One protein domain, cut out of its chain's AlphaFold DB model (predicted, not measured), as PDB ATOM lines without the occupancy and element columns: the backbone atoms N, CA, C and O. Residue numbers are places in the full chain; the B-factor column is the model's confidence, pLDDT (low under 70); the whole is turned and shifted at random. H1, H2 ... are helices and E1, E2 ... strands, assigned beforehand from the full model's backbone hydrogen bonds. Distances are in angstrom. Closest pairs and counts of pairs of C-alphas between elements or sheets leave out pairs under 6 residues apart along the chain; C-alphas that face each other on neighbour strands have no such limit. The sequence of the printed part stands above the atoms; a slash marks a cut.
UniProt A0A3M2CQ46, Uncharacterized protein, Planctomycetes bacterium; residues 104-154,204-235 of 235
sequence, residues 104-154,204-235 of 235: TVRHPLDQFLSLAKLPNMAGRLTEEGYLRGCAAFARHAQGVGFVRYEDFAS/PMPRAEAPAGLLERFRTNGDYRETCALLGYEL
ATOM      1  N   THR A 104      23.462  40.887  22.866       97.69
ATOM      2  CA  THR A 104      22.954  40.145  21.717       97.69
ATOM      3  C   THR A 104      24.066  39.288  21.130       97.69
ATOM      4  O   THR A 104      25.233  39.679  21.101       97.69
ATOM      5  N   VAL A 105      23.700  38.094  20.682       98.12
ATOM      6  CA  VAL A 105      24.613  37.149  20.033       98.12
ATOM      7  C   VAL A 105      24.027  36.722  18.700       98.12
ATOM      8  O   VAL A 105      22.836  36.881  18.452       98.12
ATOM      9  N   ARG A 106      24.852  36.150  17.834       97.31
ATOM     10  CA  ARG A 106      24.423  35.583  16.558       97.31
ATOM     11  C   ARG A 106      25.167  34.284  16.324       97.31
ATOM     12  O   ARG A 106      26.261  34.112  16.865       97.31
ATOM     13  N   HIS A 107      24.599  33.383  15.529       97.88
ATOM     14  CA  HIS A 107      25.283  32.142  15.197       97.88
ATOM     15  C   HIS A 107      26.693  32.430  14.626       97.88
ATOM     16  O   HIS A 107      26.811  33.187  13.652       97.88
ATOM     17  N   PRO A 108      27.768  31.827  15.176       97.62
ATOM     18  CA  PRO A 108      29.148  32.189  14.835       97.62
ATOM     19  C   PRO A 108      29.467  31.993  13.346       97.62
ATOM     20  O   PRO A 108      30.050  32.863  12.710       97.62
ATOM     21  N   LEU A 109      28.998  30.906  12.723       97.12
ATOM     22  CA  LEU A 109      29.157  30.743  11.270       97.12
ATOM     23  C   LEU A 109      28.466  31.861  10.464       97.12
ATOM     24  O   LEU A 109      29.039  32.390   9.513       97.12
ATOM     25  N   ASP A 110      27.252  32.261  10.846       95.88
ATOM     26  CA  ASP A 110      26.486  33.269  10.107       95.88
ATOM     27  C   ASP A 110      27.080  34.673  10.261       95.88
ATOM     28  O   ASP A 110      27.022  35.486   9.330       95.88
ATOM     29  N   GLN A 111      27.681  34.960  11.417       95.00
ATOM     30  CA  GLN A 111      28.439  36.182  11.644       95.00
ATOM     31  C   GLN A 111      29.782  36.162  10.902       95.00
ATOM     32  O   GLN A 111      30.095  37.155  10.244       95.00
ATOM     33  N   PHE A 112      30.524  35.050  10.904       95.62
ATOM     34  CA  PHE A 112      31.754  34.901  10.116       95.62
ATOM     35  C   PHE A 112      31.512  35.172   8.627       95.62
ATOM     36  O   PHE A 112      32.181  36.010   8.029       95.62
ATOM     37  N   LEU A 113      30.492  34.533   8.041       93.44
ATOM     38  CA  LEU A 113      30.118  34.726   6.636       93.44
ATOM     39  C   LEU A 113      29.694  36.169   6.327       93.44
ATOM     40  O   LEU A 113      29.832  36.629   5.194       93.44
ATOM     41  N   SER A 114      29.152  36.884   7.315       90.38
ATOM     42  CA  SER A 114      28.812  38.301   7.186       90.38
ATOM     43  C   SER A 114      30.060  39.184   7.212       90.38
ATOM     44  O   SER A 114      30.177  40.089   6.391       90.38
ATOM     45  N   LEU A 115      30.991  38.917   8.133       90.69
ATOM     46  CA  LEU A 115      32.230  39.680   8.297       90.69
ATOM     47  C   LEU A 115      33.199  39.463   7.132       90.69
ATOM     48  O   LEU A 115      33.781  40.425   6.641       90.69
ATOM     49  N   ALA A 116      33.323  38.229   6.640       90.50
ATOM     50  CA  ALA A 116      34.224  37.874   5.542       90.50
ATOM     51  C   ALA A 116      33.893  38.587   4.215       90.50
ATOM     52  O   ALA A 116      34.742  38.670   3.332       90.50
ATOM     53  N   LYS A 117      32.674  39.124   4.070       87.50
ATOM     54  CA  LYS A 117      32.254  39.916   2.901       87.50
ATOM     55  C   LYS A 117      32.705  41.373   2.962       87.50
ATOM     56  O   LYS A 117      32.620  42.070   1.954       87.50
ATOM     57  N   LEU A 118      33.133  41.854   4.129       86.81
ATOM     58  CA  LEU A 118      33.542  43.239   4.290       86.81
ATOM     59  C   LEU A 118      34.937  43.442   3.674       86.81
ATOM     60  O   LEU A 118      35.877  42.742   4.061       86.81
ATOM     61  N   PRO A 119      35.122  44.413   2.758       84.88
ATOM     62  CA  PRO A 119      36.406  44.617   2.081       84.88
ATOM     63  C   PRO A 119      37.583  44.864   3.034       84.88
ATOM     64  O   PRO A 119      38.703  44.446   2.759       84.88
ATOM     65  N   ASN A 120      37.336  45.502   4.182       84.94
ATOM     66  CA  ASN A 120      38.349  45.772   5.207       84.94
ATOM     67  C   ASN A 120      38.752  44.536   6.037       84.94
ATOM     68  O   ASN A 120      39.730  44.612   6.780       84.94
ATOM     69  N   MET A 121      38.032  43.414   5.916       86.69
ATOM     70  CA  MET A 121      38.332  42.144   6.596       86.69
ATOM     71  C   MET A 121      39.110  41.161   5.713       86.69
ATOM     72  O   MET A 121      39.695  40.201   6.224       86.69
ATOM     73  N   ALA A 122      39.136  41.394   4.396       80.75
ATOM     74  CA  ALA A 122      39.775  40.508   3.431       80.75
ATOM     75  C   ALA A 122      41.260  40.279   3.769       80.75
ATOM     76  O   ALA A 122      42.031  41.225   3.942       80.75
ATOM     77  N   GLY A 123      41.650  39.005   3.891       82.38
ATOM     78  CA  GLY A 123      43.020  38.588   4.211       82.38
ATOM     79  C   GLY A 123      43.472  38.840   5.655       82.38
ATOM     80  O   GLY A 123      44.628  38.575   5.970       82.38
ATOM     81  N   ARG A 124      42.595  39.349   6.533       88.50
ATOM     82  CA  ARG A 124      42.924  39.679   7.934       88.50
ATOM     83  C   ARG A 124      42.127  38.870   8.951       88.50
ATOM     84  O   ARG A 124      42.609  38.632  10.051       88.50
ATOM     85  N   LEU A 125      40.915  38.454   8.592       92.69
ATOM     86  CA  LEU A 125      40.076  37.610   9.436       92.69
ATOM     87  C   LEU A 125      40.499  36.141   9.299       92.69
ATOM     88  O   LEU A 125      40.278  35.529   8.256       92.69
ATOM     89  N   THR A 126      41.088  35.576  10.351       93.88
ATOM     90  CA  THR A 126      41.398  34.141  10.423       93.88
ATOM     91  C   THR A 126      40.274  33.386  11.129       93.88
ATOM     92  O   THR A 126      39.634  33.921  12.035       93.88
ATOM     93  N   GLU A 127      40.030  32.134  10.728       95.62
ATOM     94  CA  GLU A 127      39.029  31.270  11.374       95.62
ATOM     95  C   GLU A 127      39.361  31.069  12.864       95.62
ATOM     96  O   GLU A 127      38.505  31.270  13.717       95.62
ATOM     97  N   GLU A 128      40.620  30.756  13.186       95.81
ATOM     98  CA  GLU A 128      41.082  30.528  14.562       95.81
ATOM     99  C   GLU A 128      40.926  31.770  15.450       95.81
ATOM    100  O   GLU A 128      40.341  31.689  16.530       95.81
ATOM    101  N   GLY A 129      41.399  32.934  14.989       95.94
ATOM    102  CA  GLY A 129      41.308  34.176  15.759       95.94
ATOM    103  C   GLY A 129      39.859  34.597  15.999       95.94
ATOM    104  O   GLY A 129      39.508  34.992  17.110       95.94
ATOM    105  N   TYR A 130      39.011  34.446  14.978       97.75
ATOM    106  CA  TYR A 130      37.581  34.708  15.074       97.75
ATOM    107  C   TYR A 130      36.886  33.783  16.080       97.75
ATOM    108  O   TYR A 130      36.169  34.263  16.956       97.75
ATOM    109  N   LEU A 131      37.104  32.468  15.977       98.44
ATOM    110  CA  LEU A 131      36.435  31.484  16.829       98.44
ATOM    111  C   LEU A 131      36.869  31.604  18.291       98.44
ATOM    112  O   LEU A 131      36.012  31.574  19.174       98.44
ATOM    113  N   ARG A 132      38.157  31.859  18.546       98.38
ATOM    114  CA  ARG A 132      38.663  32.184  19.887       98.38
ATOM    115  C   ARG A 132      37.949  33.401  20.481       98.38
ATOM    116  O   ARG A 132      37.553  33.390  21.646       98.38
ATOM    117  N   GLY A 133      37.750  34.431  19.658       98.44
ATOM    118  CA  GLY A 133      36.953  35.611  19.986       98.44
ATOM    119  C   GLY A 133      35.511  35.291  20.353       98.44
ATOM    120  O   GLY A 133      35.006  35.746  21.381       98.44
ATOM    121  N   CYS A 134      34.855  34.467  19.536       98.62
ATOM    122  CA  CYS A 134      33.493  34.010  19.787       98.62
ATOM    123  C   CYS A 134      33.363  33.256  21.109       98.62
ATOM    124  O   CYS A 134      32.434  33.549  21.856       98.62
ATOM    125  N   ALA A 135      34.288  32.347  21.429       98.69
ATOM    126  CA  ALA A 135      34.244  31.599  22.684       98.69
ATOM    127  C   ALA A 135      34.410  32.526  23.896       98.69
ATOM    128  O   ALA A 135      33.635  32.446  24.849       98.69
ATOM    129  N   ALA A 136      35.361  33.466  23.842       98.62
ATOM    130  CA  ALA A 136      35.545  34.459  24.900       98.62
ATOM    131  C   ALA A 136      34.294  35.340  25.092       98.62
ATOM    132  O   ALA A 136      33.832  35.517  26.222       98.62
ATOM    133  N   PHE A 137      33.696  35.824  23.999       98.62
ATOM    134  CA  PHE A 137      32.456  36.600  24.062       98.62
ATOM    135  C   PHE A 137      31.272  35.767  24.571       98.62
ATOM    136  O   PHE A 137      30.463  36.265  25.347       98.62
ATOM    137  N   ALA A 138      31.178  34.492  24.185       98.69
ATOM    138  CA  ALA A 138      30.116  33.591  24.621       98.69
ATOM    139  C   ALA A 138      30.165  33.324  26.131       98.69
ATOM    140  O   ALA A 138      29.116  33.305  26.773       98.69
ATOM    141  N   ARG A 139      31.363  33.186  26.721       98.50
ATOM    142  CA  ARG A 139      31.526  33.077  28.182       98.50
ATOM    143  C   ARG A 139      31.031  34.334  28.900       98.50
ATOM    144  O   ARG A 139      30.293  34.217  29.876       98.50
ATOM    145  N   HIS A 140      31.375  35.526  28.396       97.88
ATOM    146  CA  HIS A 140      30.845  36.793  28.927       97.88
ATOM    147  C   HIS A 140      29.318  36.842  28.817       97.88
ATOM    148  O   HIS A 140      28.621  37.049  29.809       97.88
ATOM    149  N   ALA A 141      28.796  36.569  27.620       98.12
ATOM    150  CA  ALA A 141      27.371  36.571  27.320       98.12
ATOM    151  C   ALA A 141      26.581  35.609  28.219       98.12
ATOM    152  O   ALA A 141      25.491  35.957  28.667       98.12
ATOM    153  N   GLN A 142      27.114  34.420  28.514       97.50
ATOM    154  CA  GLN A 142      26.485  33.468  29.429       97.50
ATOM    155  C   GLN A 142      26.383  34.033  30.854       97.50
ATOM    156  O   GLN A 142      25.348  33.865  31.496       97.50
ATOM    157  N   GLY A 143      27.423  34.726  31.330       95.25
ATOM    158  CA  GLY A 143      27.461  35.307  32.674       95.25
ATOM    159  C   GLY A 143      26.438  36.425  32.900       95.25
ATOM    160  O   GLY A 143      25.897  36.539  33.997       95.25
ATOM    161  N   VAL A 144      26.139  37.221  31.868       94.56
ATOM    162  CA  VAL A 144      25.196  38.358  31.955       94.56
ATOM    163  C   VAL A 144      23.815  38.065  31.355       94.56
ATOM    164  O   VAL A 144      22.856  38.808  31.565       94.56
ATOM    165  N   GLY A 145      23.695  36.965  30.613       96.00
ATOM    166  CA  GLY A 145      22.530  36.624  29.810       96.00
ATOM    167  C   GLY A 145      22.513  37.340  28.456       96.00
ATOM    168  O   GLY A 145      22.881  38.506  28.313       96.00
ATOM    169  N   PHE A 146      21.998  36.655  27.434       98.19
ATOM    170  CA  PHE A 146      21.967  37.163  26.060       98.19
ATOM    171  C   PHE A 146      20.606  36.975  25.383       98.19
ATOM    172  O   PHE A 146      19.698  36.371  25.958       98.19
ATOM    173  N   VAL A 147      20.462  37.550  24.191       98.50
ATOM    174  CA  VAL A 147      19.373  37.313  23.236       98.50
ATOM    175  C   VAL A 147      20.000  36.941  21.896       98.50
ATOM    176  O   VAL A 147      20.872  37.660  21.400       98.50
ATOM    177  N   ARG A 148      19.584  35.821  21.301       98.25
ATOM    178  CA  ARG A 148      20.068  35.423  19.974       98.25
ATOM    179  C   ARG A 148      19.408  36.281  18.903       98.25
ATOM    180  O   ARG A 148      18.221  36.591  18.988       98.25
ATOM    181  N   TYR A 149      20.166  36.640  17.877       96.88
ATOM    182  CA  TYR A 149      19.670  37.347  16.701       96.88
ATOM    183  C   TYR A 149      18.493  36.595  16.066       96.88
ATOM    184  O   TYR A 149      17.526  37.207  15.629       96.88
ATOM    185  N   GLU A 150      18.567  35.268  16.038       96.69
ATOM    186  CA  GLU A 150      17.571  34.377  15.457       96.69
ATOM    187  C   GLU A 150      16.250  34.412  16.246       96.69
ATOM    188  O   GLU A 150      15.177  34.469  15.641       96.69
ATOM    189  N   ASP A 151      16.325  34.478  17.581       97.00
ATOM    190  CA  ASP A 151      15.152  34.656  18.446       97.00
ATOM    191  C   ASP A 151      14.565  36.058  18.272       97.00
ATOM    192  O   ASP A 151      13.363  36.206  18.071       97.00
ATOM    193  N   PHE A 152      15.419  37.088  18.262       97.06
ATOM    194  CA  PHE A 152      14.999  38.469  18.025       97.06
ATOM    195  C   PHE A 152      14.297  38.624  16.678       97.06
ATOM    196  O   PHE A 152      13.296  39.319  16.570       97.06
ATOM    197  N   ALA A 153      14.816  37.992  15.629       94.81
ATOM    198  CA  ALA A 153      14.233  38.082  14.301       94.81
ATOM    199  C   ALA A 153      12.871  37.372  14.209       94.81
ATOM    200  O   ALA A 153      12.056  37.750  13.369       94.81
ATOM    201  N   SER A 154      12.640  36.361  15.054       95.88
ATOM    202  CA  SER A 154      11.408  35.564  15.087       95.88
ATOM    203  C   SER A 154      10.324  36.193  15.971       95.88
ATOM    204  O   SER A 154       9.162  36.214  15.575       95.88
ATOM    205  N   PRO A 204      13.513  36.633  10.172       89.62
ATOM    206  CA  PRO A 204      14.603  35.676  10.076       89.62
ATOM    207  C   PRO A 204      15.227  35.713   8.680       89.62
ATOM    208  O   PRO A 204      14.534  35.835   7.667       89.62
ATOM    209  N   MET A 205      16.554  35.616   8.627       86.94
ATOM    210  CA  MET A 205      17.290  35.539   7.370       86.94
ATOM    211  C   MET A 205      17.963  34.178   7.261       86.94
ATOM    212  O   MET A 205      18.656  33.791   8.203       86.94
ATOM    213  N   PRO A 206      17.846  33.486   6.118       89.19
ATOM    214  CA  PRO A 206      18.546  32.230   5.934       89.19
ATOM    215  C   PRO A 206      20.065  32.442   5.971       89.19
ATOM    216  O   PRO A 206      20.599  33.489   5.546       89.19
ATOM    217  N   ARG A 207      20.750  31.412   6.477       91.69
ATOM    218  CA  ARG A 207      22.203  31.263   6.405       91.69
ATOM    219  C   ARG A 207      22.662  31.470   4.966       91.69
ATOM    220  O   ARG A 207      22.044  30.976   4.024       91.69
ATOM    221  N   ALA A 208      23.713  32.266   4.797       89.75
ATOM    222  CA  ALA A 208      24.344  32.401   3.491       89.75
ATOM    223  C   ALA A 208      25.073  31.099   3.139       89.75
ATOM    224  O   ALA A 208      25.511  30.379   4.033       89.75
ATOM    225  N   GLU A 209      25.234  30.826   1.849       92.12
ATOM    226  CA  GLU A 209      26.041  29.693   1.407       92.12
ATOM    227  C   GLU A 209      27.461  29.797   1.980       92.12
ATOM    228  O   GLU A 209      28.117  30.840   1.885       92.12
ATOM    229  N   ALA A 210      27.897  28.721   2.633       92.50
ATOM    230  CA  ALA A 210      29.224  28.616   3.209       92.50
ATOM    231  C   ALA A 210      30.177  27.985   2.182       92.50
ATOM    232  O   ALA A 210      29.793  27.011   1.531       92.50
ATOM    233  N   PRO A 211      31.425  28.473   2.062       93.38
ATOM    234  CA  PRO A 211      32.452  27.802   1.277       93.38
ATOM    235  C   PRO A 211      32.585  26.320   1.639       93.38
ATOM    236  O   PRO A 211      32.438  25.934   2.804       93.38
ATOM    237  N   ALA A 212      32.915  25.498   0.643       94.00
ATOM    238  CA  ALA A 212      33.059  24.058   0.818       94.00
ATOM    239  C   ALA A 212      33.993  23.710   1.996       94.00
ATOM    240  O   ALA A 212      35.084  24.268   2.156       94.00
ATOM    241  N   GLY A 213      33.532  22.797   2.853       95.25
ATOM    242  CA  GLY A 213      34.266  22.324   4.028       95.25
ATOM    243  C   GLY A 213      34.394  23.322   5.186       95.25
ATOM    244  O   GLY A 213      34.930  22.937   6.221       95.25
ATOM    245  N   LEU A 214      33.912  24.570   5.070       95.81
ATOM    246  CA  LEU A 214      34.018  25.560   6.154       95.81
ATOM    247  C   LEU A 214      33.282  25.105   7.420       95.81
ATOM    248  O   LEU A 214      33.846  25.159   8.508       95.81
ATOM    249  N   LEU A 215      32.041  24.627   7.276       95.50
ATOM    250  CA  LEU A 215      31.251  24.151   8.413       95.50
ATOM    251  C   LEU A 215      31.932  22.969   9.116       95.50
ATOM    252  O   LEU A 215      31.980  22.942  10.337       95.50
ATOM    253  N   GLU A 216      32.513  22.034   8.362       96.69
ATOM    254  CA  GLU A 216      33.227  20.897   8.949       96.69
ATOM    255  C   GLU A 216      34.481  21.344   9.709       96.69
ATOM    256  O   GLU A 216      34.699  20.913  10.841       96.69
ATOM    257  N   ARG A 217      35.253  22.297   9.165       97.06
ATOM    258  CA  ARG A 217      36.370  22.904   9.910       97.06
ATOM    259  C   ARG A 217      35.893  23.541  11.214       97.06
ATOM    260  O   ARG A 217      36.484  23.284  12.261       97.06
ATOM    261  N   PHE A 218      34.788  24.287  11.177       97.75
ATOM    262  CA  PHE A 218      34.194  24.889  12.373       97.75
ATOM    263  C   PHE A 218      33.761  23.811  13.378       97.75
ATOM    264  O   PHE A 218      34.165  23.866  14.533       97.75
ATOM    265  N   ARG A 219      33.050  22.763  12.951       97.06
ATOM    266  CA  ARG A 219      32.623  21.643  13.815       97.06
ATOM    267  C   ARG A 219      33.784  20.916  14.493       97.06
ATOM    268  O   ARG A 219      33.651  20.450  15.630       97.06
ATOM    269  N   THR A 220      34.935  20.823  13.827       97.31
ATOM    270  CA  THR A 220      36.143  20.224  14.419       97.31
ATOM    271  C   THR A 220      36.856  21.141  15.419       97.31
ATOM    272  O   THR A 220      37.553  20.631  16.300       97.31
ATOM    273  N   ASN A 221      36.635  22.457  15.354       98.44
ATOM    274  CA  ASN A 221      37.252  23.449  16.229       98.44
ATOM    275  C   ASN A 221      36.599  23.473  17.630       98.44
ATOM    276  O   ASN A 221      35.375  23.477  17.772       98.44
ATOM    277  N   GLY A 222      37.427  23.483  18.681       98.50
ATOM    278  CA  GLY A 222      36.969  23.470  20.075       98.50
ATOM    279  C   GLY A 222      36.202  24.729  20.486       98.50
ATOM    280  O   GLY A 222      35.131  24.607  21.076       98.50
ATOM    281  N   ASP A 223      36.694  25.909  20.103       98.69
ATOM    282  CA  ASP A 223      36.083  27.202  20.431       98.69
ATOM    283  C   ASP A 223      34.717  27.373  19.752       98.69
ATOM    284  O   ASP A 223      33.784  27.913  20.348       98.69
ATOM    285  N   TYR A 224      34.552  26.867  18.524       98.69
ATOM    286  CA  TYR A 224      33.245  26.838  17.858       98.69
ATOM    287  C   TYR A 224      32.246  25.966  18.621       98.69
ATOM    288  O   TYR A 224      31.131  26.409  18.895       98.69
ATOM    289  N   ARG A 225      32.646  24.742  18.999       98.69
ATOM    290  CA  ARG A 225      31.771  23.837  19.757       98.69
ATOM    291  C   ARG A 225      31.383  24.428  21.105       98.69
ATOM    292  O   ARG A 225      30.216  24.359  21.478       98.69
ATOM    293  N   GLU A 226      32.342  25.024  21.806       98.69
ATOM    294  CA  GLU A 226      32.088  25.719  23.065       98.69
ATOM    295  C   GLU A 226      31.122  26.891  22.869       98.69
ATOM    296  O   GLU A 226      30.125  26.984  23.579       98.69
ATOM    297  N   THR A 227      31.362  27.743  21.867       98.75
ATOM    298  CA  THR A 227      30.479  28.870  21.535       98.75
ATOM    299  C   THR A 227      29.050  28.395  21.290       98.75
ATOM    300  O   THR A 227      28.113  28.939  21.871       98.75
ATOM    301  N   CYS A 228      28.865  27.373  20.449       98.62
ATOM    302  CA  CYS A 228      27.540  26.835  20.162       98.62
ATOM    303  C   CYS A 228      26.878  26.261  21.419       98.62
ATOM    304  O   CYS A 228      25.724  26.580  21.683       98.62
ATOM    305  N   ALA A 229      27.611  25.501  22.238       98.56
ATOM    306  CA  ALA A 229      27.084  24.954  23.485       98.56
ATOM    307  C   ALA A 229      26.652  26.055  24.474       98.56
ATOM    308  O   ALA A 229      25.544  25.999  25.005       98.56
ATOM    309  N   LEU A 230      27.489  27.076  24.687       98.62
ATOM    310  CA  LEU A 230      27.205  28.192  25.597       98.62
ATOM    311  C   LEU A 230      26.014  29.035  25.138       98.62
ATOM    312  O   LEU A 230      25.248  29.531  25.964       98.62
ATOM    313  N   LEU A 231      25.864  29.204  23.822       98.38
ATOM    314  CA  LEU A 231      24.833  30.051  23.231       98.38
ATOM    315  C   LEU A 231      23.567  29.282  22.820       98.38
ATOM    316  O   LEU A 231      22.620  29.891  22.328       98.38
ATOM    317  N   GLY A 232      23.531  27.963  23.026       97.88
ATOM    318  CA  GLY A 232      22.391  27.114  22.681       97.88
ATOM    319  C   GLY A 232      22.169  26.953  21.174       97.88
ATOM    320  O   GLY A 232      21.022  26.924  20.730       97.88
ATOM    321  N   TYR A 233      23.241  26.897  20.381       97.69
ATOM    322  CA  TYR A 233      23.193  26.530  18.966       97.69
ATOM    323  C   TYR A 233      23.527  25.048  18.768       97.69
ATOM    324  O   TYR A 233      24.348  24.474  19.483       97.69
ATOM    325  N   GLU A 234      22.921  24.451  17.748       94.31
ATOM    326  CA  GLU A 234      23.286  23.118  17.264       94.31
ATOM    327  C   GLU A 234      24.609  23.158  16.477       94.31
ATOM    328  O   GLU A 234      25.003  24.206  15.955       94.31
ATOM    329  N   LEU A 235      25.309  22.017  16.408       91.00
ATOM    330  CA  LEU A 235      26.619  21.897  15.751       91.00
ATOM    331  C   LEU A 235      26.542  21.704  14.233       91.00
ATOM    332  O   LEU A 235      25.768  20.865  13.720       91.00
TER     333      LEU A 235
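Overview. This is residues 104 to 154 and 204 to 235 of the 235 residues of an uncharacterized protein of Planctomycetes bacterium (UniProt A0A3M2CQ46). Two helices, the long H2 and the shorter H5, pack side by side, and the short H1 begins beside this pair and runs away from it. H4 makes a corner at the start of H5, while past the far end of H2 the chain folds back through the short strand E1 into H3, which lies out at the edge. Look through 83 printed residues and you will find five named helices and one named strand, in the order H1, H2, E1, H3, H4, H5; the class is mostly helix. The whole is compact, with a radius of gyration of the C-alphas of 12.5 A, and spans 33 by 27 by 24 A; residues 117 to 123 stick out.

Arrangement. Start at residues 104 to 105, which pair in parallel with residues 147 to 148 of E1, residues 146 to 148; E1 pairs with no named strand. Next comes H1, residues 108 to 115, which only just touches residues 130 to 134 of H2, residues 127 to 144, with 3 pairs of C-alphas within 8 A. Their closest C-alphas, of Pro 108 and Cys 134, are 6.8 A apart, at a steep tilt of 61 degrees, opposite ways. The hub is H5, residues 222 to 231, which touches H1, H2 and H4, residues 214 to 220. Look at Ala 135 and Thr 227, the closest C-alphas of H2 and H5, 4.8 A apart; these helices run the same way at a shallow tilt of 30 degrees. H1 and H5 only just touch, with 3 pairs within 8 A, the closest C-alphas being those of Pro 108 and Tyr 224, 7.4 A apart, and they stand about perpendicular at 77 degrees. H4 and H5 touch only at the corner by their link, and only just, with 3 pairs within 8 A; the closest C-alphas, of Phe 218 and Tyr 224, are 5.9 A apart. H3, residues 149 to 154, touches no helix. In H1, H2, H3, H4 and H5 every O i to N i+4 pair is within hydrogen-bond range.

Along the chain. Find C-alpha 108 at (29.148, 32.189, 14.835), where H1 begins its 10.4 A. H2 runs 25.8 A to C-alpha 144 at (25.196, 38.358, 31.955). E1 spans 6.6 A, H3 8.6 A and H4 10.1 A. H5 runs 14.2 A to C-alpha 231 at (24.833, 30.051, 23.231).

Size, cuts and confidence. The two C-alphas farthest apart, of Val 144 and Ala 212, are 35.2 A apart. Residues 155 to 203 are not printed, and C-alphas 154 and 204 across this cut are 5.9 A apart. The link from H1 to H2 is long, with 11 residues. Mean pLDDT of the printed part is 95.0, and no printed residue is under 70.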